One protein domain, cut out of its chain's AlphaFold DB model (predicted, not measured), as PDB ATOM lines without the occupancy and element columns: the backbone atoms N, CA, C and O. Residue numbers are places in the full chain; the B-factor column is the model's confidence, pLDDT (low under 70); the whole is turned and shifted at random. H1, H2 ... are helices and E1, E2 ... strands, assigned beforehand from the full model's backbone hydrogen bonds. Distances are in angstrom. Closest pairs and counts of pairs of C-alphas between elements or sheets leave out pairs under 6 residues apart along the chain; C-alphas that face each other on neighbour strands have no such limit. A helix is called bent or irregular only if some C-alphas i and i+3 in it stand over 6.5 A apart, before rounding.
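What this domain is: This is residues 31 to 167 and 259 to 320 of the 320 residues of the protein "Dynein light intermediate chain" of Schistosoma mattheei (UniProt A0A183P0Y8). A strongly twisted sheet of five strands is the core, with H2 and H3 packed over one face and H1 over the other, a three-layer arrangement of helices on both faces of a sheet. Beyond the end of E5, H6 leads away from the sheet, and H7 folds back towards it past H3, while H4 and H5 lie off the sheet on another side of the body. The printed part has 199 residues with seven named helices and five named strands, in the order E1 H1 E2 E3 H2 E4 H3 H4 H5 E5 H6 H7. The sheet is mixed, in the order E2 E3 E1 E4 E5, and the class is mixed, helices and strands. The whole is compact, with a radius of gyration of the C-alphas of 18.1 A and spans of 55 by 45 by 42 A.

How they stand to each other: Start at E1, residues 37 to 41, an inner strand. Look next at H1, residues 48 to 55, which is on the sheet; the C-alphas of Ile 40 and Lys 48, the closest of E1 and H1, are 7.1 A apart. Further on, E2, residues 67 to 75, and E3, residues 82 to 90, form an antiparallel hairpin, with N 70 and O 87 at 2.8 A. E3 is parallel to E1, with N 38 and O 86 at 2.8 A. H2, residues 94 to 103, is on the opposite face to H1, at a height over the sheet of 6.9 A, over E3 and along the strands; its closest C-alpha pair with E3 is Trp 88 and Ala 103, 6.7 A. E4, residues 112 to 119, is parallel to E1, with N 115 and O 39 at 2.8 A. E3, H2 and E4 make a split strand-helix-strand unit, two strands running the same way with E1 between them, and its crossover is right-handed. H3, residues 126 to 143, is on the same face as H2 at a height of 9.2 A. With its residues 136 to 140 alone it touches H2, at a steep tilt of 52 degrees, the same way; the closest C-alphas are those of Ser 97 and Ile 136, 7.0 A. H4, residues 148 to 164, is not on the sheet; it is close to but not clearly touching H5, residues 259 to 265, with the C-alphas of Lys 163 and Leu 262 closest at 7.2 A. E5, residues 279 to 284, is parallel to E4, with N 282 and O 116 at 2.9 A. H6, residues 286 to 296, is not on the sheet but is near H7, residues 300 to 317. H7 only grazes the sheet, with residues 310 to 317, and is close to but not clearly touching H3, the C-alphas of Ile 127 and Leu 310 being closest at 7.3 A. In H1, H3, H4, H5 and H7 every O i to N i+4 pair is within hydrogen-bond range; H6 has 5 of 7, and H2 has 0 of 6 but 5 of 7 O i to N i+3 pairs.

Where its parts are: Find C-alpha 37 at (353.544, 254.748, 311.575), where E1 begins. E2 and E3 are 26.0 A and 25.6 A long from first to last C-alpha, and E4 is 22.9 A. From C-alpha 126 at (350.982, 275.140, 325.698), H3 runs 25.7 A; H4 is 24.2 A long. H7, also 25.7 A, ends at C-alpha 317, (350.149, 260.606, 331.021). H2 and H6 are only just irregular: C-alphas 95 and 98 are 6.8 A apart, and C-alphas 287 and 290 are 6.9 A apart.

The domain as a whole: The C-alphas of Glu 31 and Gly 297 are the two farthest apart, 55.4 A. Residues 168 to 258 are not printed, and C-alphas 167 and 259 are 11.8 A apart across the cut. The links H1 to E2 and H5 to E5 are long. Mean pLDDT of the printed part is 77.9; look for values under 70 at residues 31 to 33, 57 to 65, 77 to 81, 163 to 167, 259 to 273 and 317 to 320.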
ATOM      1  N   GLU A  31     358.174 244.581 302.050       63.78
ATOM      2  CA  GLU A  31     357.319 243.406 301.845       63.78
ATOM      3  C   GLU A  31     356.429 243.073 303.051       63.78
ATOM      4  O   GLU A  31     355.539 242.226 302.932       63.78
ATOM      5  N   SER A  32     356.645 243.729 304.195       66.19
ATOM      6  CA  SER A  32     355.837 243.500 305.388       66.19
ATOM      7  C   SER A  32     354.456 244.161 305.278       66.19
ATOM      8  O   SER A  32     354.346 245.296 304.795       66.19
ATOM      9  N   PRO A  33     353.383 243.466 305.706       64.38
ATOM     10  CA  PRO A  33     352.045 244.049 305.756       64.38
ATOM     11  C   PRO A  33     351.930 245.108 306.862       64.38
ATOM     12  O   PRO A  33     351.186 246.074 306.707       64.38
ATOM     13  N   ASP A  34     352.708 244.941 307.933       71.38
ATOM     14  CA  ASP A  34     352.684 245.768 309.131       71.38
ATOM     15  C   ASP A  34     353.896 246.703 309.151       71.38
ATOM     16  O   ASP A  34     355.050 246.265 309.214       71.38
ATOM     17  N   LYS A  35     353.626 248.009 309.088       76.56
ATOM     18  CA  LYS A  35     354.648 249.058 309.011       76.56
ATOM     19  C   LYS A  35     354.500 250.031 310.174       76.56
ATOM     20  O   LYS A  35     353.366 250.383 310.508       76.56
ATOM     21  N   PRO A  36     355.611 250.491 310.777       81.75
ATOM     22  CA  PRO A  36     355.548 251.529 311.791       81.75
ATOM     23  C   PRO A  36     354.971 252.806 311.187       81.75
ATOM     24  O   PRO A  36     355.272 253.167 310.045       81.75
ATOM     25  N   GLN A  37     354.151 253.495 311.969       87.69
ATOM     26  CA  GLN A  37     353.544 254.748 311.575       87.69
ATOM     27  C   GLN A  37     353.661 255.804 312.669       87.69
ATOM     28  O   GLN A  37     353.525 255.531 313.861       87.69
ATOM     29  N   LEU A  38     353.882 257.030 312.226       89.81
ATOM     30  CA  LEU A  38     353.979 258.224 313.036       89.81
ATOM     31  C   LEU A  38     352.806 259.130 312.688       89.81
ATOM     32  O   LEU A  38     352.530 259.339 311.509       89.81
ATOM     33  N   ILE A  39     352.110 259.660 313.686       90.69
ATOM     34  CA  ILE A  39     351.049 260.647 313.485       90.69
ATOM     35  C   ILE A  39     351.443 261.918 314.221       90.69
ATOM     36  O   ILE A  39     351.611 261.900 315.435       90.69
ATOM     37  N   ILE A  40     351.583 263.009 313.483       90.81
ATOM     38  CA  ILE A  40     351.949 264.322 313.993       90.81
ATOM     39  C   ILE A  40     350.673 265.147 314.167       90.81
ATOM     40  O   ILE A  40     349.900 265.343 313.227       90.81
ATOM     41  N   PHE A  41     350.477 265.626 315.386       89.62
ATOM     42  CA  PHE A  41     349.410 266.509 315.832       89.62
ATOM     43  C   PHE A  41     350.001 267.874 316.173       89.62
ATOM     44  O   PHE A  41     351.145 267.958 316.613       89.62
ATOM     45  N   GLY A  42     349.232 268.943 316.009       88.12
ATOM     46  CA  GLY A  42     349.662 270.283 316.397       88.12
ATOM     47  C   GLY A  42     348.864 271.362 315.683       88.12
ATOM     48  O   GLY A  42     348.295 271.124 314.616       88.12
ATOM     49  N   ASN A  43     348.839 272.565 316.250       87.06
ATOM     50  CA  ASN A  43     348.113 273.704 315.679       87.06
ATOM     51  C   ASN A  43     348.716 274.132 314.329       87.06
ATOM     52  O   ASN A  43     349.846 273.767 314.003       87.06
ATOM     53  N   GLU A  44     347.990 274.908 313.523       82.31
ATOM     54  CA  GLU A  44     348.477 275.395 312.217       82.31
ATOM     55  C   GLU A  44     349.816 276.147 312.341       82.31
ATOM     56  O   GLU A  44     350.695 276.001 311.499       82.31
ATOM     57  N   SER A  45     350.012 276.870 313.446       76.12
ATOM     58  CA  SER A  45     351.240 277.616 313.731       76.12
ATOM     59  C   SER A  45     352.423 276.749 314.162       76.12
ATOM     60  O   SER A  45     353.538 277.260 314.254       76.12
ATOM     61  N   THR A  46     352.207 275.467 314.462       79.50
ATOM     62  CA  THR A  46     353.284 274.558 314.867       79.50
ATOM     63  C   THR A  46     354.015 274.093 313.618       79.50
ATOM     64  O   THR A  46     353.375 273.660 312.659       79.50
ATOM     65  N   ASP A  47     355.345 274.187 313.610       81.94
ATOM     66  CA  ASP A  47     356.185 273.922 312.436       81.94
ATOM     67  C   ASP A  47     356.270 272.411 312.103       81.94
ATOM     68  O   ASP A  47     357.350 271.826 311.997       81.94
ATOM     69  N   LYS A  48     355.120 271.742 311.937       83.88
ATOM     70  CA  LYS A  48     354.989 270.306 311.647       83.88
ATOM     71  C   LYS A  48     355.763 269.935 310.388       83.88
ATOM     72  O   LYS A  48     356.529 268.977 310.397       83.88
ATOM     73  N   THR A  49     355.644 270.747 309.336       82.81
ATOM     74  CA  THR A  49     356.403 270.586 308.087       82.81
ATOM     75  C   THR A  49     357.906 270.585 308.341       82.81
ATOM     76  O   THR A  49     358.617 269.758 307.778       82.81
ATOM     77  N   ARG A  50     358.393 271.457 309.235       82.06
ATOM     78  CA  ARG A  50     359.817 271.551 309.563       82.06
ATOM     79  C   ARG A  50     360.312 270.309 310.289       82.06
ATOM     80  O   ARG A  50     361.412 269.850 310.010       82.06
ATOM     81  N   ILE A  51     359.511 269.747 311.193       82.69
ATOM     82  CA  ILE A  51     359.847 268.483 311.865       82.69
ATOM     83  C   ILE A  51     359.953 267.355 310.844       82.69
ATOM     84  O   ILE A  51     360.916 266.591 310.869       82.69
ATOM     85  N   ILE A  52     359.003 267.277 309.916       82.69
ATOM     86  CA  ILE A  52     359.011 266.255 308.872       82.69
ATOM     87  C   ILE A  52     360.218 266.438 307.941       82.69
ATOM     88  O   ILE A  52     360.860 265.457 307.586       82.69
ATOM     89  N   GLU A  53     360.592 267.676 307.614       82.31
ATOM     90  CA  GLU A  53     361.787 267.997 306.818       82.31
ATOM     91  C   GLU A  53     363.081 267.614 307.546       82.31
ATOM     92  O   GLU A  53     363.985 267.021 306.957       82.31
ATOM     93  N   CYS A  54     363.160 267.898 308.849       81.06
ATOM     94  CA  CYS A  54     364.281 267.491 309.690       81.06
ATOM     95  C   CYS A  54     364.440 265.964 309.716       81.06
ATOM     96  O   CYS A  54     365.565 265.469 309.698       81.06
ATOM     97  N   ILE A  55     363.327 265.225 309.739       78.00
ATOM     98  CA  ILE A  55     363.319 263.757 309.718       78.00
ATOM     99  C   ILE A  55     363.645 263.224 308.314       78.00
ATOM    100  O   ILE A  55     364.375 262.244 308.176       78.00
ATOM    101  N   ASN A  56     363.116 263.861 307.272       77.06
ATOM    102  CA  ASN A  56     363.215 263.423 305.887       77.06
ATOM    103  C   ASN A  56     364.065 264.396 305.064       77.06
ATOM    104  O   ASN A  56     363.556 265.070 304.168       77.06
ATOM    105  N   SER A  57     365.368 264.449 305.363       65.81
ATOM    106  CA  SER A  57     366.345 265.448 304.882       65.81
ATOM    107  C   SER A  57     366.492 265.599 303.351       65.81
ATOM    108  O   SER A  57     367.375 266.326 302.903       65.81
ATOM    109  N   ASN A  58     365.680 264.908 302.542       56.69
ATOM    110  CA  ASN A  58     365.853 264.724 301.103       56.69
ATOM    111  C   ASN A  58     364.622 265.066 300.231       56.69
ATOM    112  O   ASN A  58     364.683 264.816 299.027       56.69
ATOM    113  N   THR A  59     363.515 265.609 300.759       59.94
ATOM    114  CA  THR A  59     362.317 265.898 299.930       59.94
ATOM    115  C   THR A  59     361.669 267.248 300.219       59.94
ATOM    116  O   THR A  59     361.418 267.554 301.381       59.94
ATOM    117  N   ASP A  60     361.299 267.989 299.166       57.91
ATOM    118  CA  ASP A  60     360.388 269.138 299.256       57.91
ATOM    119  C   ASP A  60     359.007 268.649 299.719       57.91
ATOM    120  O   ASP A  60     358.307 267.935 298.995       57.91
ATOM    121  N   ILE A  61     358.624 268.999 300.946       60.78
ATOM    122  CA  ILE A  61     357.350 268.580 301.536       60.78
ATOM    123  C   ILE A  61     356.272 269.580 301.137       60.78
ATOM    124  O   ILE A  61     356.360 270.771 301.438       60.78
ATOM    125  N   GLN A  62     355.233 269.088 300.469       56.06
ATOM    126  CA  GLN A  62     354.011 269.845 300.227       56.06
ATOM    127  C   GLN A  62     352.970 269.402 301.246       56.06
ATOM    128  O   GLN A  62     352.307 268.392 301.039       56.06
ATOM    129  N   CYS A  63     352.810 270.158 302.332       59.28
ATOM    130  CA  CYS A  63     351.707 269.911 303.252       59.28
ATOM    131  C   CYS A  63     350.386 270.293 302.575       59.28
ATOM    132  O   CYS A  63     350.130 271.464 302.289       59.28
ATOM    133  N   GLY A  64     349.579 269.281 302.259       61.03
ATOM    134  CA  GLY A  64     348.213 269.457 301.775       61.03
ATOM    135  C   GLY A  64     347.259 269.918 302.882       61.03
ATOM    136  O   GLY A  64     347.598 269.927 304.061       61.03
ATOM    137  N   ILE A  65     346.037 270.281 302.495       68.75
ATOM    138  CA  ILE A  65     344.961 270.640 303.431       68.75
ATOM    139  C   ILE A  65     344.346 269.349 303.983       68.75
ATOM    140  O   ILE A  65     343.971 268.470 303.199       68.75
ATOM    141  N   GLY A  66     344.175 269.241 305.300       79.44
ATOM    142  CA  GLY A  66     343.525 268.081 305.911       79.44
ATOM    143  C   GLY A  66     344.494 267.097 306.558       79.44
ATOM    144  O   GLY A  66     345.025 267.311 307.644       79.44
ATOM    145  N   LEU A  67     344.663 265.952 305.898       85.00
ATOM    146  CA  LEU A  67     345.524 264.869 306.354       85.00
ATOM    147  C   LEU A  67     346.575 264.612 305.285       85.00
ATOM    148  O   LEU A  67     346.256 264.122 304.200       85.00
ATOM    149  N   ASP A  68     347.812 264.941 305.617       86.12
ATOM    150  CA  ASP A  68     348.956 264.712 304.754       86.12
ATOM    151  C   ASP A  68     349.599 263.359 305.078       86.12
ATOM    152  O   ASP A  68     349.648 262.940 306.240       86.12
ATOM    153  N   TYR A  69     350.066 262.667 304.041       87.44
ATOM    154  CA  TYR A  69     350.724 261.373 304.157       87.44
ATOM    155  C   TYR A  69     352.056 261.391 303.432       87.44
ATOM    156  O   TYR A  69     352.135 261.601 302.221       87.44
ATOM    157  N   GLN A  70     353.093 261.042 304.176       83.88
ATOM    158  CA  GLN A  70     354.434 260.848 303.675       83.88
ATOM    159  C   GLN A  70     354.966 259.498 304.145       83.88
ATOM    160  O   GLN A  70     354.466 258.896 305.090       83.88
ATOM    161  N   PHE A  71     355.995 258.997 303.479       83.00
ATOM    162  CA  PHE A  71     356.723 257.825 303.937       83.00
ATOM    163  C   PHE A  71     358.204 258.164 304.066       83.00
ATOM    164  O   PHE A  71     358.754 258.936 303.278       83.00
ATOM    165  N   LEU A  72     358.836 257.577 305.073       81.75
ATOM    166  CA  LEU A  72     360.256 257.676 305.340       81.75
ATOM    167  C   LEU A  72     360.893 256.316 305.083       81.75
ATOM    168  O   LEU A  72     360.498 255.315 305.683       81.75
ATOM    169  N   ASN A  73     361.894 256.305 304.208       80.94
ATOM    170  CA  ASN A  73     362.699 255.123 303.935       80.94
ATOM    171  C   ASN A  73     364.017 255.245 304.691       80.94
ATOM    172  O   ASN A  73     364.883 256.041 304.334       80.94
ATOM    173  N   LEU A  74     364.154 254.449 305.742       75.94
ATOM    174  CA  LEU A  74     365.356 254.344 306.550       75.94
ATOM    175  C   LEU A  74     366.186 253.171 306.034       75.94
ATOM    176  O   LEU A  74     365.753 252.021 306.060       75.94
ATOM    177  N   HIS A  75     367.380 253.470 305.539       77.06
ATOM    178  CA  HIS A  75     368.347 252.472 305.101       77.06
ATOM    179  C   HIS A  75     369.499 252.436 306.103       77.06
ATOM    180  O   HIS A  75     370.051 253.483 306.439       77.06
ATOM    181  N   GLU A  76     369.848 251.249 306.594       71.38
ATOM    182  CA  GLU A  76     371.055 251.066 307.398       71.38
ATOM    183  C   GLU A  76     372.213 250.664 306.482       71.38
ATOM    184  O   GLU A  76     372.097 249.707 305.712       71.38
ATOM    185  N   ASP A  77     373.333 251.388 306.579       68.38
ATOM    186  CA  ASP A  77     374.533 251.135 305.777       68.38
ATOM    187  C   ASP A  77     374.997 249.677 305.924       68.38
ATOM    188  O   ASP A  77     375.475 249.261 306.982       68.38
ATOM    189  N   GLY A  78     374.879 248.904 304.842       60.88
ATOM    190  CA  GLY A  78     375.273 247.491 304.791       60.88
ATOM    191  C   GLY A  78     374.126 246.485 304.929       60.88
ATOM    192  O   GLY A  78     374.379 245.282 304.851       60.88
ATOM    193  N   SER A  79     372.885 246.946 305.090       63.69
ATOM    194  CA  SER A  79     371.678 246.118 304.979       63.69
ATOM    195  C   SER A  79     371.025 246.309 303.605       63.69
ATOM    196  O   SER A  79     370.922 247.427 303.122       63.69
ATOM    197  N   GLU A  80     370.574 245.235 302.952       65.69
ATOM    198  CA  GLU A  80     369.800 245.346 301.696       65.69
ATOM    199  C   GLU A  80     368.334 245.750 301.957       65.69
ATOM    200  O   GLU A  80     367.615 246.169 301.048       65.69
ATOM    201  N   ASP A  81     367.885 245.641 303.210       66.12
ATOM    202  CA  ASP A  81     366.512 245.906 303.609       66.12
ATOM    203  C   ASP A  81     366.364 247.367 304.058       66.12
ATOM    204  O   ASP A  81     367.082 247.854 304.927       66.12
ATOM    205  N   SER A  82     365.407 248.080 303.465       70.69
ATOM    206  CA  SER A  82     365.022 249.424 303.907       70.69
ATOM    207  C   SER A  82     363.762 249.361 304.764       70.69
ATOM    208  O   SER A  82     362.748 248.754 304.395       70.69
ATOM    209  N   LEU A  83     363.823 250.016 305.918       74.88
ATOM    210  CA  LEU A  83     362.702 250.214 306.818       74.88
ATOM    211  C   LEU A  83     361.806 251.321 306.255       74.88
ATOM    212  O   LEU A  83     362.243 252.450 306.052       74.88
ATOM    213  N   HIS A  84     360.547 250.991 306.012       77.81
ATOM    214  CA  HIS A  84     359.527 251.908 305.528       77.81
ATOM    215  C   HIS A  84     358.626 252.308 306.694       77.81
ATOM    216  O   HIS A  84     357.934 251.467 307.270       77.81
ATOM    217  N   MET A  85     358.608 253.595 307.017       83.50
ATOM    218  CA  MET A  85     357.756 254.173 308.052       83.50
ATOM    219  C   MET A  85     356.753 255.138 307.421       83.50
ATOM    220  O   MET A  85     357.130 255.979 306.612       83.50
ATOM    221  N   GLY A  86     355.478 255.030 307.785       85.38
ATOM    222  CA  GLY A  86     354.465 256.014 307.396       85.38
ATOM    223  C   GLY A  86     354.489 257.223 308.327       85.38
ATOM    224  O   GLY A  86     354.586 257.056 309.536       85.38
ATOM    225  N   ILE A  87     354.366 258.428 307.790       88.69
ATOM    226  CA  ILE A  87     354.223 259.672 308.544       88.69
ATOM    227  C   ILE A  87     352.909 260.316 308.113       88.69
ATOM    228  O   ILE A  87     352.685 260.568 306.934       88.69
ATOM    229  N   TRP A  88     352.043 260.577 309.078       89.12
ATOM    230  CA  TRP A  88     350.788 261.287 308.894       89.12
ATOM    231  C   TRP A  88     350.888 262.633 309.595       89.12
ATOM    232  O   TRP A  88     351.306 262.685 310.748       89.12
ATOM    233  N   SER A  89     350.482 263.709 308.934       88.62
ATOM    234  CA  SER A  89     350.379 265.032 309.550       88.62
ATOM    235  C   SER A  89     348.930 265.480 309.489       88.62
ATOM    236  O   SER A  89     348.342 265.539 308.407       88.62
ATOM    237  N   LEU A  90     348.344 265.743 310.654       87.19
ATOM    238  CA  LEU A  90     347.015 266.328 310.745       87.19
ATOM    239  C   LEU A  90     347.151 267.849 310.804       87.19
ATOM    240  O   LEU A  90     347.945 268.388 311.579       87.19
ATOM    241  N   ASP A  91     346.376 268.535 309.978       78.88
ATOM    242  CA  ASP A  91     346.303 269.985 309.998       78.88
ATOM    243  C   ASP A  91     345.498 270.479 311.226       78.88
ATOM    244  O   ASP A  91     344.747 269.732 311.857       78.88
ATOM    245  N   GLY A  92     345.769 271.709 311.669       74.06
ATOM    246  CA  GLY A  92     345.469 272.201 313.021       74.06
ATOM    247  C   GLY A  92     343.983 272.331 313.371       74.06
ATOM    248  O   GLY A  92     343.656 272.672 314.506       74.06
ATOM    249  N   ASP A  93     343.087 272.057 312.426       79.69
ATOM    250  CA  ASP A  93     341.646 272.192 312.587       79.69
ATOM    251  C   ASP A  93     341.011 270.968 313.276       79.69
ATOM    252  O   ASP A  93     340.969 269.870 312.704       79.69
ATOM    253  N   PRO A  94     340.331 271.140 314.426       75.31
ATOM    254  CA  PRO A  94     339.622 270.046 315.097       75.31
ATOM    255  C   PRO A  94     338.526 269.388 314.239       75.31
ATOM    256  O   PRO A  94     338.174 268.226 314.451       75.31
ATOM    257  N   GLN A  95     337.984 270.100 313.242       77.31
ATOM    258  CA  GLN A  95     336.977 269.564 312.313       77.31
ATOM    259  C   GLN A  95     337.534 268.449 311.416       77.31
ATOM    260  O   GLN A  95     336.791 267.565 310.970       77.31
ATOM    261  N   GLN A  96     338.847 268.463 311.188       77.94
ATOM    262  CA  GLN A  96     339.555 267.482 310.379       77.94
ATOM    263  C   GLN A  96     339.888 266.202 311.162       77.94
ATOM    264  O   GLN A  96     340.326 265.224 310.558       77.94
ATOM    265  N   SER A  97     339.576 266.130 312.466       78.88
ATOM    266  CA  SER A  97     339.677 264.903 313.283       78.88
ATOM    267  C   SER A  97     338.993 263.687 312.644       78.88
ATOM    268  O   SER A  97     339.452 262.559 312.792       78.88
ATOM    269  N   ASN A  98     337.952 263.899 311.831       83.00
ATOM    270  CA  ASN A  98     337.292 262.844 311.058       83.00
ATOM    271  C   ASN A  98     338.216 262.126 310.056       83.00
ATOM    272  O   ASN A  98     337.912 261.002 309.649       83.00
ATOM    273  N   LEU A  99     339.304 262.766 309.621       85.75
ATOM    274  CA  LEU A  99     340.316 262.176 308.744       85.75
ATOM    275  C   LEU A  99     341.249 261.234 309.509       85.75
ATOM    276  O   LEU A  99     341.792 260.310 308.907       85.75
ATOM    277  N   LEU A 100     341.357 261.373 310.835       85.56
ATOM    278  CA  LEU A 100     342.196 260.516 311.676       85.56
ATOM    279  C   LEU A 100     341.799 259.035 311.581       85.56
ATOM    280  O   LEU A 100     342.632 258.169 311.819       85.56
ATOM    281  N   LYS A 101     340.573 258.716 311.141       85.19
ATOM    282  CA  LYS A 101     340.138 257.339 310.831       85.19
ATOM    283  C   LYS A 101     340.938 256.673 309.709       85.19
ATOM    284  O   LYS A 101     340.891 255.461 309.569       85.19
ATOM    285  N   PHE A 102     341.606 257.441 308.851       85.56
ATOM    286  CA  PHE A 102     342.443 256.876 307.796       85.56
ATOM    287  C   PHE A 102     343.834 256.523 308.323       85.56
ATOM    288  O   PHE A 102     344.361 255.474 307.961       85.56
ATOM    289  N   ALA A 103     344.380 257.342 309.226       86.44
ATOM    290  CA  ALA A 103     345.680 257.108 309.844       86.44
ATOM    291  C   ALA A 103     345.595 256.097 311.006       86.44
ATOM    292  O   ALA A 103     346.308 255.094 311.022       86.44
ATOM    293  N   LEU A 104     344.693 256.313 311.969       87.19
ATOM    294  CA  LEU A 104     344.514 255.458 313.142       87.19
ATOM    295  C   LEU A 104     343.296 254.544 312.976       87.19
ATOM    296  O   LEU A 104     342.150 254.993 313.035       87.19
ATOM    297  N   ASN A 105     343.574 253.253 312.822       86.69
ATOM    298  CA  ASN A 105     342.611 252.169 312.669       86.69
ATOM    299  C   ASN A 105     342.863 251.066 313.699       86.69
ATOM    300  O   ASN A 105     343.942 250.973 314.280       86.69
ATOM    301  N   LYS A 106     341.889 250.159 313.861       84.62
ATOM    302  CA  LYS A 106     342.019 248.986 314.747       84.62
ATOM    303  C   LYS A 106     343.257 248.137 314.442       84.62
ATOM    304  O   LYS A 106     343.828 247.546 315.344       84.62
ATOM    305  N   SER A 107     343.660 248.079 313.173       80.44
ATOM    306  CA  SER A 107     344.837 247.328 312.743       80.44
ATOM    307  C   SER A 107     346.148 248.082 312.905       80.44
ATOM    308  O   SER A 107     347.181 247.467 313.127       80.44
ATOM    309  N   THR A 108     346.125 249.408 312.783       82.12
ATOM    310  CA  THR A 108     347.347 250.219 312.779       82.12
ATOM    311  C   THR A 108     347.724 250.733 314.164       82.12
ATOM    312  O   THR A 108     348.863 251.145 314.363       82.12
ATOM    313  N   ILE A 109     346.816 250.667 315.146       84.38
ATOM    314  CA  ILE A 109     347.039 251.179 316.507       84.38
ATOM    315  C   ILE A 109     348.294 250.593 317.173       84.38
ATOM    316  O   ILE A 109     349.067 251.341 317.758       84.38
ATOM    317  N   TRP A 110     348.568 249.300 316.966       81.06
ATOM    318  CA  TRP A 110     349.758 248.585 317.464       81.06
ATOM    319  C   TRP A 110     351.077 249.022 316.818       81.06
ATOM    320  O   TRP A 110     352.160 248.601 317.225       81.06
ATOM    321  N   HIS A 111     351.004 249.817 315.760       83.00
ATOM    322  CA  HIS A 111     352.151 250.279 314.990       83.00
ATOM    323  C   HIS A 111     352.251 251.802 314.995       83.00
ATOM    324  O   HIS A 111     353.096 252.352 314.296       83.00
ATOM    325  N   THR A 112     351.402 252.479 315.777       87.19
ATOM    326  CA  THR A 112     351.280 253.934 315.781       87.19
ATOM    327  C   THR A 112     352.008 254.575 316.941       87.19
ATOM    328  O   THR A 112     351.816 254.182 318.083       87.19
ATOM    329  N   MET A 113     352.740 255.642 316.650       87.81
ATOM    330  CA  MET A 113     353.211 256.604 317.635       87.81
ATOM    331  C   MET A 113     352.649 257.988 317.318       87.81
ATOM    332  O   MET A 113     352.660 258.417 316.166       87.81
ATOM    333  N   GLY A 114     352.138 258.680 318.331       89.44
ATOM    334  CA  GLY A 114     351.722 260.073 318.227       89.44
ATOM    335  C   GLY A 114     352.878 261.020 318.545       89.44
ATOM    336  O   GLY A 114     353.626 260.781 319.487       89.44
ATOM    337  N   ILE A 115     353.002 262.115 317.808       90.44
ATOM    338  CA  ILE A 115     353.813 263.274 318.180       90.44
ATOM    339  C   ILE A 115     352.868 264.453 318.336       90.44
ATOM    340  O   ILE A 115     352.128 264.758 317.409       90.44
ATOM    341  N   ILE A 116     352.896 265.127 319.479       90.75
ATOM    342  CA  ILE A 116     352.178 266.382 319.687       90.75
ATOM    343  C   ILE A 116     353.193 267.515 319.607       90.75
ATOM    344  O   ILE A 116     354.047 267.666 320.481       90.75
ATOM    345  N   CYS A 117     353.103 268.301 318.543       90.75
ATOM    346  CA  CYS A 117     353.865 269.519 318.345       90.75
ATOM    347  C   CYS A 117     353.142 270.681 319.015       90.75
ATOM    348  O   CYS A 117     351.951 270.890 318.784       90.75
ATOM    349  N   ILE A 118     353.869 271.449 319.820       89.50
ATOM    350  CA  ILE A 118     353.328 272.622 320.505       89.50
ATOM    351  C   ILE A 118     354.235 273.822 320.252       89.50
ATOM    352  O   ILE A 118     355.455 273.678 320.143       89.50
ATOM    353  N   ASP A 119     353.638 274.999 320.110       89.00
ATOM    354  CA  ASP A 119     354.341 276.245 319.821       89.00
ATOM    355  C   ASP A 119     354.801 276.913 321.127       89.00
ATOM    356  O   ASP A 119     354.001 277.134 322.037       89.00
ATOM    357  N   TYR A 120     356.089 277.244 321.232       88.62
ATOM    358  CA  TYR A 120     356.646 277.958 322.382       88.62
ATOM    359  C   TYR A 120     356.486 279.483 322.296       88.62
ATOM    360  O   TYR A 120     356.770 280.179 323.267       88.62
ATOM    361  N   THR A 121     356.004 280.015 321.168       87.75
ATOM    362  CA  THR A 121     355.730 281.453 320.998       87.75
ATOM    363  C   THR A 121     354.729 281.960 322.038       87.75
ATOM    364  O   THR A 121     354.876 283.059 322.567       87.75
ATOM    365  N   GLU A 122     353.730 281.138 322.369       86.44
ATOM    366  CA  GLU A 122     352.687 281.457 323.341       86.44
ATOM    367  C   GLU A 122     352.691 280.443 324.494       86.44
ATOM    368  O   GLU A 122     351.829 279.562 324.564       86.44
ATOM    369  N   PRO A 123     353.629 280.545 325.451       84.38
ATOM    370  CA  PRO A 123     353.813 279.515 326.470       84.38
ATOM    371  C   PRO A 123     352.601 279.323 327.398       84.38
ATOM    372  O   PRO A 123     352.439 278.269 328.009       84.38
ATOM    373  N   TRP A 124     351.719 280.322 327.507       84.50
ATOM    374  CA  TRP A 124     350.460 280.213 328.255       84.50
ATOM    375  C   TRP A 124     349.439 279.279 327.590       84.50
ATOM    376  O   TRP A 124     348.562 278.755 328.273       84.50
ATOM    377  N   SER A 125     349.531 279.083 326.272       85.50
ATOM    378  CA  SER A 125     348.628 278.219 325.506       85.50
ATOM    379  C   SER A 125     349.071 276.754 325.504       85.50
ATOM    380  O   SER A 125     348.211 275.884 325.388       85.50
ATOM    381  N   LEU A 126     350.361 276.475 325.759       86.31
ATOM    382  CA  LEU A 126     350.982 275.140 325.698       86.31
ATOM    383  C   LEU A 126     350.135 274.035 326.345       86.31
ATOM    384  O   LEU A 126     349.952 272.958 325.783       86.31
ATOM    385  N   ILE A 127     349.636 274.297 327.555       84.44
ATOM    386  CA  ILE A 127     348.869 273.321 328.335       84.44
ATOM    387  C   ILE A 127     347.485 273.106 327.716       84.44
ATOM    388  O   ILE A 127     347.046 271.967 327.597       84.44
ATOM    389  N   ASN A 128     346.821 274.184 327.291       86.44
ATOM    390  CA  ASN A 128     345.501 274.109 326.666       86.44
ATOM    391  C   ASN A 128     345.575 273.362 325.329       86.44
ATOM    392  O   ASN A 128     344.720 272.526 325.048       86.44
ATOM    393  N   ASP A 129     346.615 273.629 324.537       87.88
ATOM    394  CA  ASP A 129     346.863 272.954 323.264       87.88
ATOM    395  C   ASP A 129     347.137 271.465 323.477       87.88
ATOM    396  O   ASP A 129     346.543 270.617 322.812       87.88
ATOM    397  N   LEU A 130     347.987 271.121 324.448       87.06
ATOM    398  CA  LEU A 130     348.249 269.729 324.799       87.06
ATOM    399  C   LEU A 130     346.965 269.005 325.227       87.06
ATOM    400  O   LEU A 130     346.682 267.913 324.737       87.06
ATOM    401  N   GLU A 131     346.175 269.606 326.118       85.50
ATOM    402  CA  GLU A 131     344.904 269.033 326.565       85.50
ATOM    403  C   GLU A 131     343.914 268.857 325.410       85.50
ATOM    404  O   GLU A 131     343.260 267.815 325.333       85.50
ATOM    405  N   LEU A 132     343.832 269.823 324.495       87.75
ATOM    406  CA  LEU A 132     342.994 269.744 323.301       87.75
ATOM    407  C   LEU A 132     343.387 268.546 322.425       87.75
ATOM    408  O   LEU A 132     342.530 267.732 322.076       87.75
ATOM    409  N   TRP A 133     344.673 268.405 322.095       88.12
ATOM    410  CA  TRP A 133     345.148 267.311 321.242       88.12
ATOM    411  C   TRP A 133     344.985 265.946 321.910       88.12
ATOM    412  O   TRP A 133     344.538 264.998 321.263       88.12
ATOM    413  N   LEU A 134     345.244 265.846 323.216       87.44
ATOM    414  CA  LEU A 134     344.978 264.628 323.986       87.44
ATOM    415  C   LEU A 134     343.487 264.261 323.968       87.44
ATOM    416  O   LEU A 134     343.155 263.096 323.749       87.44
ATOM    417  N   GLN A 135     342.588 265.236 324.137       86.25
ATOM    418  CA  GLN A 135     341.141 265.012 324.057       86.25
ATOM    419  C   GLN A 135     340.702 264.559 322.661       86.25
ATOM    420  O   GLN A 135     339.878 263.653 322.553       86.25
ATOM    421  N   ILE A 136     341.248 265.147 321.591       88.00
ATOM    422  CA  ILE A 136     340.953 264.737 320.209       88.00
ATOM    423  C   ILE A 136     341.373 263.279 319.984       88.00
ATOM    424  O   ILE A 136     340.599 262.487 319.440       88.00
ATOM    425  N   ILE A 137     342.572 262.903 320.439       87.94
ATOM    426  CA  ILE A 137     343.083 261.529 320.344       87.94
ATOM    427  C   ILE A 137     342.192 260.571 321.146       87.94
ATOM    428  O   ILE A 137     341.779 259.534 320.627       87.94
ATOM    429  N   GLU A 138     341.844 260.923 322.385       86.44
ATOM    430  CA  GLU A 138     340.977 260.119 323.251       86.44
ATOM    431  C   GLU A 138     339.588 259.903 322.628       86.44
ATOM    432  O   GLU A 138     339.099 258.770 322.555       86.44
ATOM    433  N   GLN A 139     338.970 260.970 322.116       86.62
ATOM    434  CA  GLN A 139     337.673 260.911 321.443       86.62
ATOM    435  C   GLN A 139     337.723 260.029 320.197       86.62
ATOM    436  O   GLN A 139     336.811 259.227 319.975       86.62
ATOM    437  N   HIS A 140     338.788 260.133 319.400       87.75
ATOM    438  CA  HIS A 140     338.956 259.301 318.213       87.75
ATOM    439  C   HIS A 140     339.140 257.821 318.566       87.75
ATOM    440  O   HIS A 140     338.521 256.949 317.959       87.75
ATOM    441  N   ILE A 141     339.917 257.517 319.605       86.81
ATOM    442  CA  ILE A 141     340.096 256.146 320.097       86.81
ATOM    443  C   ILE A 141     338.771 255.570 320.606       86.81
ATOM    444  O   ILE A 141     338.433 254.424 320.299       86.81
ATOM    445  N   HIS A 142     337.977 256.370 321.318       86.06
ATOM    446  CA  HIS A 142     336.640 255.969 321.748       86.06
ATOM    447  C   HIS A 142     335.700 255.733 320.550       86.06
ATOM    448  O   HIS A 142     334.931 254.768 320.537       86.06
ATOM    449  N   TYR A 143     335.808 256.552 319.497       87.44
ATOM    450  CA  TYR A 143     335.064 256.381 318.247       87.44
ATOM    451  C   TYR A 143     335.430 255.083 317.504       87.44
ATOM    452  O   TYR A 143     334.549 254.444 316.923       87.44
ATOM    453  N   LEU A 144     336.691 254.640 317.571       82.12
ATOM    454  CA  LEU A 144     337.151 253.399 316.938       82.12
ATOM    455  C   LEU A 144     336.527 252.127 317.546       82.12
ATOM    456  O   LEU A 144     336.570 251.084 316.889       82.12
ATOM    457  N   LYS A 145     335.909 252.193 318.741       81.38
ATOM    458  CA  LYS A 145     335.257 251.055 319.432       81.38
ATOM    459  C   LYS A 145     336.130 249.796 319.429       81.38
ATOM    460  O   LYS A 145     335.738 248.757 318.888       81.38
ATOM    461  N   ILE A 146     337.352 249.934 319.925       82.19
ATOM    462  CA  ILE A 146     338.305 248.829 320.085       82.19
ATOM    463  C   ILE A 146     337.868 247.974 321.280       82.19
ATOM    464  O   ILE A 146     337.253 248.492 322.216       82.19
ATOM    465  N   ASP A 147     338.144 246.672 321.227       84.25
ATOM    466  CA  ASP A 147     337.802 245.760 322.314       84.25
ATOM    467  C   ASP A 147     338.608 246.120 323.572       84.25
ATOM    468  O   ASP A 147     339.795 246.450 323.501       84.25
ATOM    469  N   SER A 148     337.961 246.086 324.739       81.19
ATOM    470  CA  SER A 148     338.580 246.531 325.996       81.19
ATOM    471  C   SER A 148     339.847 245.743 326.345       81.19
ATOM    472  O   SER A 148     340.794 246.328 326.862       81.19
ATOM    473  N   GLU A 149     339.902 244.459 325.982       82.50
ATOM    474  CA  GLU A 149     341.079 243.600 326.165       82.50
ATOM    475  C   GLU A 149     342.289 244.091 325.349       82.50
ATOM    476  O   GLU A 149     343.406 244.157 325.861       82.50
ATOM    477  N   GLU A 150     342.086 244.521 324.097       80.56
ATOM    478  CA  GLU A 150     343.174 245.057 323.266       80.56
ATOM    479  C   GLU A 150     343.701 246.385 323.826       80.56
ATOM    480  O   GLU A 150     344.912 246.605 323.869       80.56
ATOM    481  N   ILE A 151     342.809 247.253 324.314       81.50
ATOM    482  CA  ILE A 151     343.181 248.529 324.940       81.50
ATOM    483  C   ILE A 151     344.024 248.294 326.199       81.50
ATOM    484  O   ILE A 151     345.023 248.983 326.406       81.50
ATOM    485  N   GLU A 152     343.642 247.338 327.046       81.44
ATOM    486  CA  GLU A 152     344.396 247.004 328.260       81.44
ATOM    487  C   GLU A 152     345.782 246.441 327.939       81.44
ATOM    488  O   GLU A 152     346.762 246.802 328.600       81.44
ATOM    489  N   ASN A 153     345.898 245.631 326.888       81.81
ATOM    490  CA  ASN A 153     347.180 245.097 326.440       81.81
ATOM    491  C   ASN A 153     348.094 246.186 325.862       81.81
ATOM    492  O   ASN A 153     349.277 246.238 326.210       81.81
ATOM    493  N   LEU A 154     347.552 247.104 325.055       80.69
ATOM    494  CA  LEU A 154     348.281 248.273 324.549       80.69
ATOM    495  C   LEU A 154     348.816 249.128 325.703       80.69
ATOM    496  O   LEU A 154     350.008 249.435 325.764       80.69
ATOM    497  N   LYS A 155     347.949 249.436 326.673       82.44
ATOM    498  CA  LYS A 155     348.305 250.174 327.890       82.44
ATOM    499  C   LYS A 155     349.391 249.463 328.696       82.44
ATOM    500  O   LYS A 155     350.377 250.083 329.089       82.44
ATOM    501  N   SER A 156     349.245 248.158 328.910       77.88
ATOM    502  CA  SER A 156     350.212 247.346 329.657       77.88
ATOM    503  C   SER A 156     351.573 247.309 328.968       77.88
ATOM    504  O   SER A 156     352.604 247.394 329.634       77.88
ATOM    505  N   SER A 157     351.584 247.245 327.636       75.38
ATOM    506  CA  SER A 157     352.806 247.285 326.840       75.38
ATOM    507  C   SER A 157     353.514 248.642 326.923       75.38
ATOM    508  O   SER A 157     354.728 248.671 327.113       75.38
ATOM    509  N   ILE A 158     352.779 249.762 326.898       75.75
ATOM    510  CA  ILE A 158     353.355 251.108 327.095       75.75
ATOM    511  C   ILE A 158     353.959 251.238 328.495       75.75
ATOM    512  O   ILE A 158     355.097 251.672 328.644       75.75
ATOM    513  N   VAL A 159     353.235 250.799 329.529       75.38
ATOM    514  CA  VAL A 159     353.737 250.805 330.913       75.38
ATOM    515  C   VAL A 159     354.986 249.937 331.047       75.38
ATOM    516  O   VAL A 159     355.907 250.288 331.782       75.38
ATOM    517  N   TYR A 160     355.022 248.795 330.364       72.25
ATOM    518  CA  TYR A 160     356.191 247.929 330.344       72.25
ATOM    519  C   TYR A 160     357.378 248.606 329.648       72.25
ATOM    520  O   TYR A 160     358.461 248.638 330.227       72.25
ATOM    521  N   ASN A 161     357.167 249.210 328.475       70.31
ATOM    522  CA  ASN A 161     358.190 249.970 327.756       70.31
ATOM    523  C   ASN A 161     358.750 251.104 328.635       70.31
ATOM    524  O   ASN A 161     359.957 251.183 328.837       70.31
ATOM    525  N   PHE A 162     357.874 251.876 329.280       71.56
ATOM    526  CA  PHE A 162     358.264 252.941 330.203       71.56
ATOM    527  C   PHE A 162     359.053 252.430 331.420       71.56
ATOM    528  O   PHE A 162     360.034 253.040 331.827       71.56
ATOM    529  N   LYS A 163     358.679 251.280 331.999       66.06
ATOM    530  CA  LYS A 163     359.429 250.658 333.110       66.06
ATOM    531  C   LYS A 163     360.790 250.112 332.681       66.06
ATOM    532  O   LYS A 163     361.709 250.077 333.495       66.06
ATOM    533  N   MET A 164     360.893 249.635 331.443       59.56
ATOM    534  CA  MET A 164     362.136 249.149 330.845       59.56
ATOM    535  C   MET A 164     363.008 250.282 330.303       59.56
ATOM    536  O   MET A 164     364.165 250.029 329.974       59.56
ATOM    537  N   PHE A 165     362.496 251.516 330.240       61.34
ATOM    538  CA  PHE A 165     363.285 252.685 329.887       61.34
ATOM    539  C   PHE A 165     364.342 252.926 330.970       61.34
ATOM    540  O   PHE A 165     364.101 253.521 332.020       61.34
ATOM    541  N   THR A 166     365.535 252.398 330.734       46.47
ATOM    542  CA  THR A 166     366.713 252.679 331.540       46.47
ATOM    543  C   THR A 166     367.434 253.870 330.930       46.47
ATOM    544  O   THR A 166     367.942 253.770 329.810       46.47
ATOM    545  N   ASP A 167     367.517 254.972 331.677       44.03
ATOM    546  CA  ASP A 167     368.392 256.092 331.343       44.03
ATOM    547  C   ASP A 167     369.819 255.571 331.137       44.03
ATOM    548  O   ASP A 167     370.520 255.190 332.079       44.03
ATOM    549  N   ASN A 259     364.902 249.740 340.122       41.97
ATOM    550  CA  ASN A 259     363.439 249.789 340.053       41.97
ATOM    551  C   ASN A 259     362.795 250.557 341.221       41.97
ATOM    552  O   ASN A 259     361.586 250.795 341.227       41.97
ATOM    553  N   LYS A 260     363.579 250.937 342.239       38.12
ATOM    554  CA  LYS A 260     363.065 251.583 343.456       38.12
ATOM    555  C   LYS A 260     362.735 253.061 343.237       38.12
ATOM    556  O   LYS A 260     361.801 253.556 343.860       38.12
ATOM    557  N   TRP A 261     363.463 253.753 342.354       41.78
ATOM    558  CA  TRP A 261     363.153 255.142 341.998       41.78
ATOM    559  C   TRP A 261     361.903 255.209 341.110       41.78
ATOM    560  O   TRP A 261     360.971 255.917 341.473       41.78
ATOM    561  N   LEU A 262     361.793 254.377 340.064       41.81
ATOM    562  CA  LEU A 262     360.587 254.286 339.222       41.81
ATOM    563  C   LEU A 262     359.336 253.954 340.047       41.81
ATOM    564  O   LEU A 262     358.324 254.634 339.926       41.81
ATOM    565  N   LYS A 263     359.416 252.994 340.981       43.59
ATOM    566  CA  LYS A 263     358.315 252.697 341.922       43.59
ATOM    567  C   LYS A 263     357.956 253.862 342.856       43.59
ATOM    568  O   LYS A 263     356.847 253.886 343.371       43.59
ATOM    569  N   LYS A 264     358.877 254.801 343.097       42.09
ATOM    570  CA  LYS A 264     358.646 256.013 343.899       42.09
ATOM    571  C   LYS A 264     358.004 257.140 343.076       42.09
ATOM    572  O   LYS A 264     357.280 257.946 343.646       42.09
ATOM    573  N   PHE A 265     358.255 257.192 341.764       42.00
ATOM    574  CA  PHE A 265     357.651 258.168 340.844       42.00
ATOM    575  C   PHE A 265     356.285 257.724 340.308       42.00
ATOM    576  O   PHE A 265     355.425 258.572 340.083       42.00
ATOM    577  N   ILE A 266     356.040 256.415 340.199       46.53
ATOM    578  CA  ILE A 266     354.715 255.841 339.920       46.53
ATOM    579  C   ILE A 266     353.860 255.953 341.198       46.53
ATOM    580  O   ILE A 266     353.637 254.986 341.920       46.53
ATOM    581  N   THR A 267     353.442 257.172 341.532       41.25
ATOM    582  CA  THR A 267     352.428 257.434 342.566       41.25
ATOM    583  C   THR A 267     351.038 257.199 341.961       41.25
ATOM    584  O   THR A 267     350.860 257.401 340.761       41.25
ATOM    585  N   GLU A 268     350.050 256.810 342.774       43.56
ATOM    586  CA  GLU A 268     348.664 256.414 342.417       43.56
ATOM    587  C   GLU A 268     347.846 257.398 341.534       43.56
ATOM    588  O   GLU A 268     346.698 257.116 341.213       43.56
ATOM    589  N   GLY A 269     348.409 258.530 341.089       42.69
ATOM    590  CA  GLY A 269     347.791 259.464 340.134       42.69
ATOM    591  C   GLY A 269     348.290 259.365 338.682       42.69
ATOM    592  O   GLY A 269     347.606 259.841 337.781       42.69
ATOM    593  N   VAL A 270     349.439 258.719 338.442       48.81
ATOM    594  CA  VAL A 270     350.161 258.658 337.144       48.81
ATOM    595  C   VAL A 270     349.463 257.779 336.085       48.81
ATOM    596  O   VAL A 270     349.893 257.673 334.945       48.81
ATOM    597  N   MET A 271     348.370 257.107 336.445       47.38
ATOM    598  CA  MET A 271     347.700 256.127 335.577       47.38
ATOM    599  C   MET A 271     346.318 256.580 335.093       47.38
ATOM    600  O   MET A 271     345.654 255.846 334.362       47.38
ATOM    601  N   ASN A 272     345.864 257.774 335.481       51.53
ATOM    602  CA  ASN A 272     344.454 258.144 335.337       51.53
ATOM    603  C   ASN A 272     344.036 258.497 333.898       51.53
ATOM    604  O   ASN A 272     342.841 258.488 333.611       51.53
ATOM    605  N   LYS A 273     344.985 258.769 332.988       63.91
ATOM    606  CA  LYS A 273     344.712 259.109 331.576       63.91
ATOM    607  C   LYS A 273     345.695 258.459 330.597       63.91
ATOM    608  O   LYS A 273     346.169 259.095 329.662       63.91
ATOM    609  N   LEU A 274     346.030 257.185 330.805       73.44
ATOM    610  CA  LEU A 274     346.898 256.484 329.858       73.44
ATOM    611  C   LEU A 274     346.175 256.278 328.520       73.44
ATOM    612  O   LEU A 274     345.146 255.592 328.462       73.44
ATOM    613  N   LEU A 275     346.743 256.837 327.454       81.00
ATOM    614  CA  LEU A 275     346.301 256.596 326.087       81.00
ATOM    615  C   LEU A 275     346.900 255.273 325.570       81.00
ATOM    616  O   LEU A 275     348.020 254.921 325.930       81.00
ATOM    617  N   PRO A 276     346.168 254.498 324.750       82.06
ATOM    618  CA  PRO A 276     346.626 253.207 324.229       82.06
ATOM    619  C   PRO A 276     347.622 253.319 323.061       82.06
ATOM    620  O   PRO A 276     347.887 252.323 322.400       82.06
ATOM    621  N   ILE A 277     348.165 254.509 322.801       86.19
ATOM    622  CA  ILE A 277     349.255 254.729 321.849       86.19
ATOM    623  C   ILE A 277     350.398 255.473 322.554       86.19
ATOM    624  O   ILE A 277     350.115 256.339 323.385       86.19
ATOM    625  N   PRO A 278     351.672 255.171 322.246       85.94
ATOM    626  CA  PRO A 278     352.793 255.974 322.714       85.94
ATOM    627  C   PRO A 278     352.709 257.374 322.103       85.94
ATOM    628  O   PRO A 278     352.500 257.524 320.897       85.94
ATOM    629  N   ILE A 279     352.869 258.401 322.935       88.25
ATOM    630  CA  ILE A 279     352.820 259.802 322.515       88.25
ATOM    631  C   ILE A 279     354.101 260.486 322.955       88.25
ATOM    632  O   ILE A 279     354.494 260.351 324.107       88.25
ATOM    633  N   MET A 280     354.708 261.237 322.046       87.50
ATOM    634  CA  MET A 280     355.851 262.102 322.300       87.50
ATOM    635  C   MET A 280     355.436 263.564 322.202       87.50
ATOM    636  O   MET A 280     354.671 263.930 321.307       87.50
ATOM    637  N   ILE A 281     355.947 264.409 323.094       88.81
ATOM    638  CA  ILE A 281     355.701 265.855 323.030       88.81
ATOM    639  C   ILE A 281     356.929 266.557 322.464       88.81
ATOM    640  O   ILE A 281     358.038 266.400 322.970       88.81
ATOM    641  N   VAL A 282     356.723 267.383 321.442       89.88
ATOM    642  CA  VAL A 282     357.774 268.199 320.833       89.88
ATOM    643  C   VAL A 282     357.397 269.668 320.962       89.88
ATOM    644  O   VAL A 282     356.409 270.129 320.395       89.88
ATOM    645  N   VAL A 283     358.213 270.416 321.698       89.44
ATOM    646  CA  VAL A 283     358.081 271.871 321.803       89.44
ATOM    647  C   VAL A 283     358.893 272.516 320.682       89.44
ATOM    648  O   VAL A 283     360.095 272.288 320.560       89.44
ATOM    649  N   THR A 284     358.219 273.301 319.849       89.69
ATOM    650  CA  THR A 284     358.789 274.014 318.694       89.69
ATOM    651  C   THR A 284     359.017 275.489 319.019       89.69
ATOM    652  O   THR A 284     358.413 276.010 319.951       89.69
ATOM    653  N   LYS A 285     359.888 276.164 318.258       88.62
ATOM    654  CA  LYS A 285     360.210 277.600 318.407       88.62
ATOM    655  C   LYS A 285     360.773 278.016 319.776       88.62
ATOM    656  O   LYS A 285     360.481 279.088 320.303       88.62
ATOM    657  N   THR A 286     361.600 277.165 320.381       88.00
ATOM    658  CA  THR A 286     362.252 277.448 321.676       88.00
ATOM    659  C   THR A 286     363.247 278.616 321.620       88.00
ATOM    660  O   THR A 286     363.645 279.148 322.654       88.00
ATOM    661  N   ASP A 287     363.646 279.035 320.421       88.62
ATOM    662  CA  ASP A 287     364.434 280.240 320.152       88.62
ATOM    663  C   ASP A 287     363.708 281.543 320.540       88.62
ATOM    664  O   ASP A 287     364.358 282.567 320.741       88.62
ATOM    665  N   MET A 288     362.387 281.503 320.755       85.88
ATOM    666  CA  MET A 288     361.597 282.645 321.237       85.88
ATOM    667  C   MET A 288     361.866 283.036 322.701       85.88
ATOM    668  O   MET A 288     361.393 284.081 323.149       85.88
ATOM    669  N   THR A 289     362.635 282.243 323.454       86.12
ATOM    670  CA  THR A 289     362.929 282.493 324.880       86.12
ATOM    671  C   THR A 289     363.504 283.896 325.117       86.12
ATOM    672  O   THR A 289     362.994 284.639 325.955       86.12
ATOM    673  N   ASP A 290     364.472 284.320 324.297       86.31
ATOM    674  CA  ASP A 290     365.109 285.641 324.406       86.31
ATOM    675  C   ASP A 290     364.122 286.803 324.199       86.31
ATOM    676  O   ASP A 290     364.285 287.891 324.760       86.31
ATOM    677  N   ILE A 291     363.119 286.599 323.342       88.38
ATOM    678  CA  ILE A 291     362.089 287.598 323.033       88.38
ATOM    679  C   ILE A 291     361.090 287.665 324.190       88.38
ATOM    680  O   ILE A 291     360.736 288.757 324.635       88.38
ATOM    681  N   LEU A 292     360.704 286.515 324.744       87.19
ATOM    682  CA  LEU A 292     359.817 286.425 325.904       87.19
ATOM    683  C   LEU A 292     360.415 287.096 327.152       87.19
ATOM    684  O   LEU A 292     359.700 287.770 327.897       87.19
ATOM    685  N   GLU A 293     361.727 286.991 327.360       89.00
ATOM    686  CA  GLU A 293     362.426 287.714 328.430       89.00
ATOM    687  C   GLU A 293     362.391 289.232 328.221       89.00
ATOM    688  O   GLU A 293     362.045 289.985 329.135       89.00
ATOM    689  N   LYS A 294     362.721 289.693 327.007       88.88
ATOM    690  CA  LYS A 294     362.882 291.122 326.698       88.88
ATOM    691  C   LYS A 294     361.560 291.873 326.566       88.88
ATOM    692  O   LYS A 294     361.465 293.002 327.043       88.88
ATOM    693  N   GLU A 295     360.565 291.287 325.905       89.25
ATOM    694  CA  GLU A 295     359.299 291.959 325.580       89.25
ATOM    695  C   GLU A 295     358.229 291.750 326.654       89.25
ATOM    696  O   GLU A 295     357.482 292.675 326.974       89.25
ATOM    697  N   PHE A 296     358.178 290.556 327.250       81.44
ATOM    698  CA  PHE A 296     357.136 290.174 328.208       81.44
ATOM    699  C   PHE A 296     357.637 290.095 329.658       81.44
ATOM    700  O   PHE A 296     356.843 289.848 330.572       81.44
ATOM    701  N   GLY A 297     358.935 290.320 329.898       83.06
ATOM    702  CA  GLY A 297     359.514 290.288 331.243       83.06
ATOM    703  C   GLY A 297     359.357 288.916 331.900       83.06
ATOM    704  O   GLY A 297     358.976 288.814 333.078       83.06
ATOM    705  N   PHE A 298     359.547 287.845 331.126       83.00
ATOM    706  CA  PHE A 298     359.646 286.513 331.705       83.00
ATOM    707  C   PHE A 298     360.916 286.409 332.550       83.00
ATOM    708  O   PHE A 298     361.973 286.902 332.175       83.00
ATOM    709  N   THR A 299     360.768 285.818 333.731       88.00
ATOM    710  CA  THR A 299     361.878 285.459 334.611       88.00
ATOM    711  C   THR A 299     362.122 283.963 334.485       88.00
ATOM    712  O   THR A 299     361.179 283.219 334.202       88.00
ATOM    713  N   ASP A 300     363.339 283.516 334.785       86.88
ATOM    714  CA  ASP A 300     363.702 282.092 334.816       86.88
ATOM    715  C   ASP A 300     362.699 281.258 335.631       86.88
ATOM    716  O   ASP A 300     362.272 280.194 335.197       86.88
ATOM    717  N   GLU A 301     362.199 281.798 336.750       88.81
ATOM    718  CA  GLU A 301     361.180 281.146 337.586       88.81
ATOM    719  C   GLU A 301     359.880 280.817 336.829       88.81
ATOM    720  O   GLU A 301     359.244 279.797 337.095       88.81
ATOM    721  N   LYS A 302     359.459 281.667 335.882       87.00
ATOM    722  CA  LYS A 302     358.260 281.416 335.068       87.00
ATOM    723  C   LYS A 302     358.519 280.323 334.037       87.00
ATOM    724  O   LYS A 302     357.633 279.502 333.801       87.00
ATOM    725  N   PHE A 303     359.708 280.294 333.440       86.00
ATOM    726  CA  PHE A 303     360.091 279.223 332.520       86.00
ATOM    727  C   PHE A 303     360.212 277.884 333.246       86.00
ATOM    728  O   PHE A 303     359.671 276.885 332.771       86.00
ATOM    729  N   ASP A 304     360.806 277.880 334.438       88.50
ATOM    730  CA  ASP A 304     360.854 276.714 335.316       88.50
ATOM    731  C   ASP A 304     359.452 276.249 335.709       88.50
ATOM    732  O   ASP A 304     359.184 275.049 335.717       88.50
ATOM    733  N   TYR A 305     358.533 277.179 335.983       88.44
ATOM    734  CA  TYR A 305     357.136 276.855 336.256       88.44
ATOM    735  C   TYR A 305     356.465 276.169 335.057       88.44
ATOM    736  O   TYR A 305     355.865 275.105 335.216       88.44
ATOM    737  N   ILE A 306     356.606 276.720 333.849       86.50
ATOM    738  CA  ILE A 306     356.063 276.118 332.618       86.50
ATOM    739  C   ILE A 306     356.649 274.719 332.402       86.50
ATOM    740  O   ILE A 306     355.909 273.759 332.187       86.50
ATOM    741  N   LEU A 307     357.970 274.581 332.515       84.38
ATOM    742  CA  LEU A 307     358.666 273.316 332.312       84.38
ATOM    743  C   LEU A 307     358.304 272.284 333.386       84.38
ATOM    744  O   LEU A 307     358.150 271.103 333.077       84.38
ATOM    745  N   TYR A 308     358.132 272.717 334.636       87.19
ATOM    746  CA  TYR A 308     357.642 271.881 335.727       87.19
ATOM    747  C   TYR A 308     356.248 271.337 335.415       87.19
ATOM    748  O   TYR A 308     356.022 270.133 335.541       87.19
ATOM    749  N   HIS A 309     355.330 272.194 334.963       83.50
ATOM    750  CA  HIS A 309     353.978 271.785 334.596       83.50
ATOM    751  C   HIS A 309     353.963 270.842 333.390       83.50
ATOM    752  O   HIS A 309     353.295 269.809 333.446       83.50
ATOM    753  N   LEU A 310     354.748 271.128 332.349       84.19
ATOM    754  CA  LEU A 310     354.863 270.264 331.175       84.19
ATOM    755  C   LEU A 310     355.427 268.890 331.554       84.19
ATOM    756  O   LEU A 310     354.832 267.868 331.223       84.19
ATOM    757  N   ARG A 311     356.518 268.844 332.328       83.44
ATOM    758  CA  ARG A 311     357.107 267.586 332.821       83.44
ATOM    759  C   ARG A 311     356.145 266.805 333.701       83.44
ATOM    760  O   ARG A 311     356.058 265.588 333.580       83.44
ATOM    761  N   LYS A 312     355.417 267.493 334.581       83.25
ATOM    762  CA  LYS A 312     354.410 266.867 335.437       83.25
ATOM    763  C   LYS A 312     353.319 266.198 334.596       83.25
ATOM    764  O   LYS A 312     353.005 265.044 334.859       83.25
ATOM    765  N   LEU A 313     352.813 266.874 333.564       79.12
ATOM    766  CA  LEU A 313     351.817 266.310 332.647       79.12
ATOM    767  C   LEU A 313     352.369 265.131 331.833       79.12
ATOM    768  O   LEU A 313     351.686 264.116 331.703       79.12
ATOM    769  N   CYS A 314     353.611 265.226 331.343       78.69
ATOM    770  CA  CYS A 314     354.267 264.121 330.635       78.69
ATOM    771  C   CYS A 314     354.359 262.875 331.516       78.69
ATOM    772  O   CYS A 314     354.016 261.778 331.085       78.69
ATOM    773  N   LEU A 315     354.763 263.057 332.776       76.50
ATOM    774  CA  LEU A 315     354.843 261.967 333.741       76.50
ATOM    775  C   LEU A 315     353.462 261.397 334.066       76.50
ATOM    776  O   LEU A 315     353.327 260.183 334.114       76.50
ATOM    777  N   GLU A 316     352.441 262.237 334.256       70.75
ATOM    778  CA  GLU A 316     351.073 261.800 334.571       70.75
ATOM    779  C   GLU A 316     350.390 261.018 333.440       70.75
ATOM    780  O   GLU A 316     349.519 260.196 333.720       70.75
ATOM    781  N   CYS A 317     350.755 261.265 332.182       64.69
ATOM    782  CA  CYS A 317     350.149 260.606 331.021       64.69
ATOM    783  C   CYS A 317     351.065 259.557 330.359       64.69
ATOM    784  O   CYS A 317     350.654 258.945 329.375       64.69
ATOM    785  N   ILE A 318     352.268 259.319 330.905       65.62
ATOM    786  CA  ILE A 318     353.320 258.466 330.314       65.62
ATOM    787  C   ILE A 318     353.603 258.889 328.861       65.62
ATOM    788  O   ILE A 318     353.516 258.105 327.917       65.62
ATOM    789  N   LEU A 319     353.884 260.179 328.691       66.94
ATOM    790  CA  LEU A 319     354.297 260.766 327.420       66.94
ATOM    791  C   LEU A 319     355.831 260.730 327.354       66.94
ATOM    792  O   LEU A 319     356.492 260.987 328.363       66.94
ATOM    793  N   PHE A 320     356.362 260.357 326.190       52.75
ATOM    794  CA  PHE A 320     357.789 260.164 325.919       52.75
ATOM    795  C   PHE A 320     358.502 261.451 325.505       52.75
ATOM    796  O   PHE A 320     357.874 262.307 324.834       52.75
TER     797      PHE A 320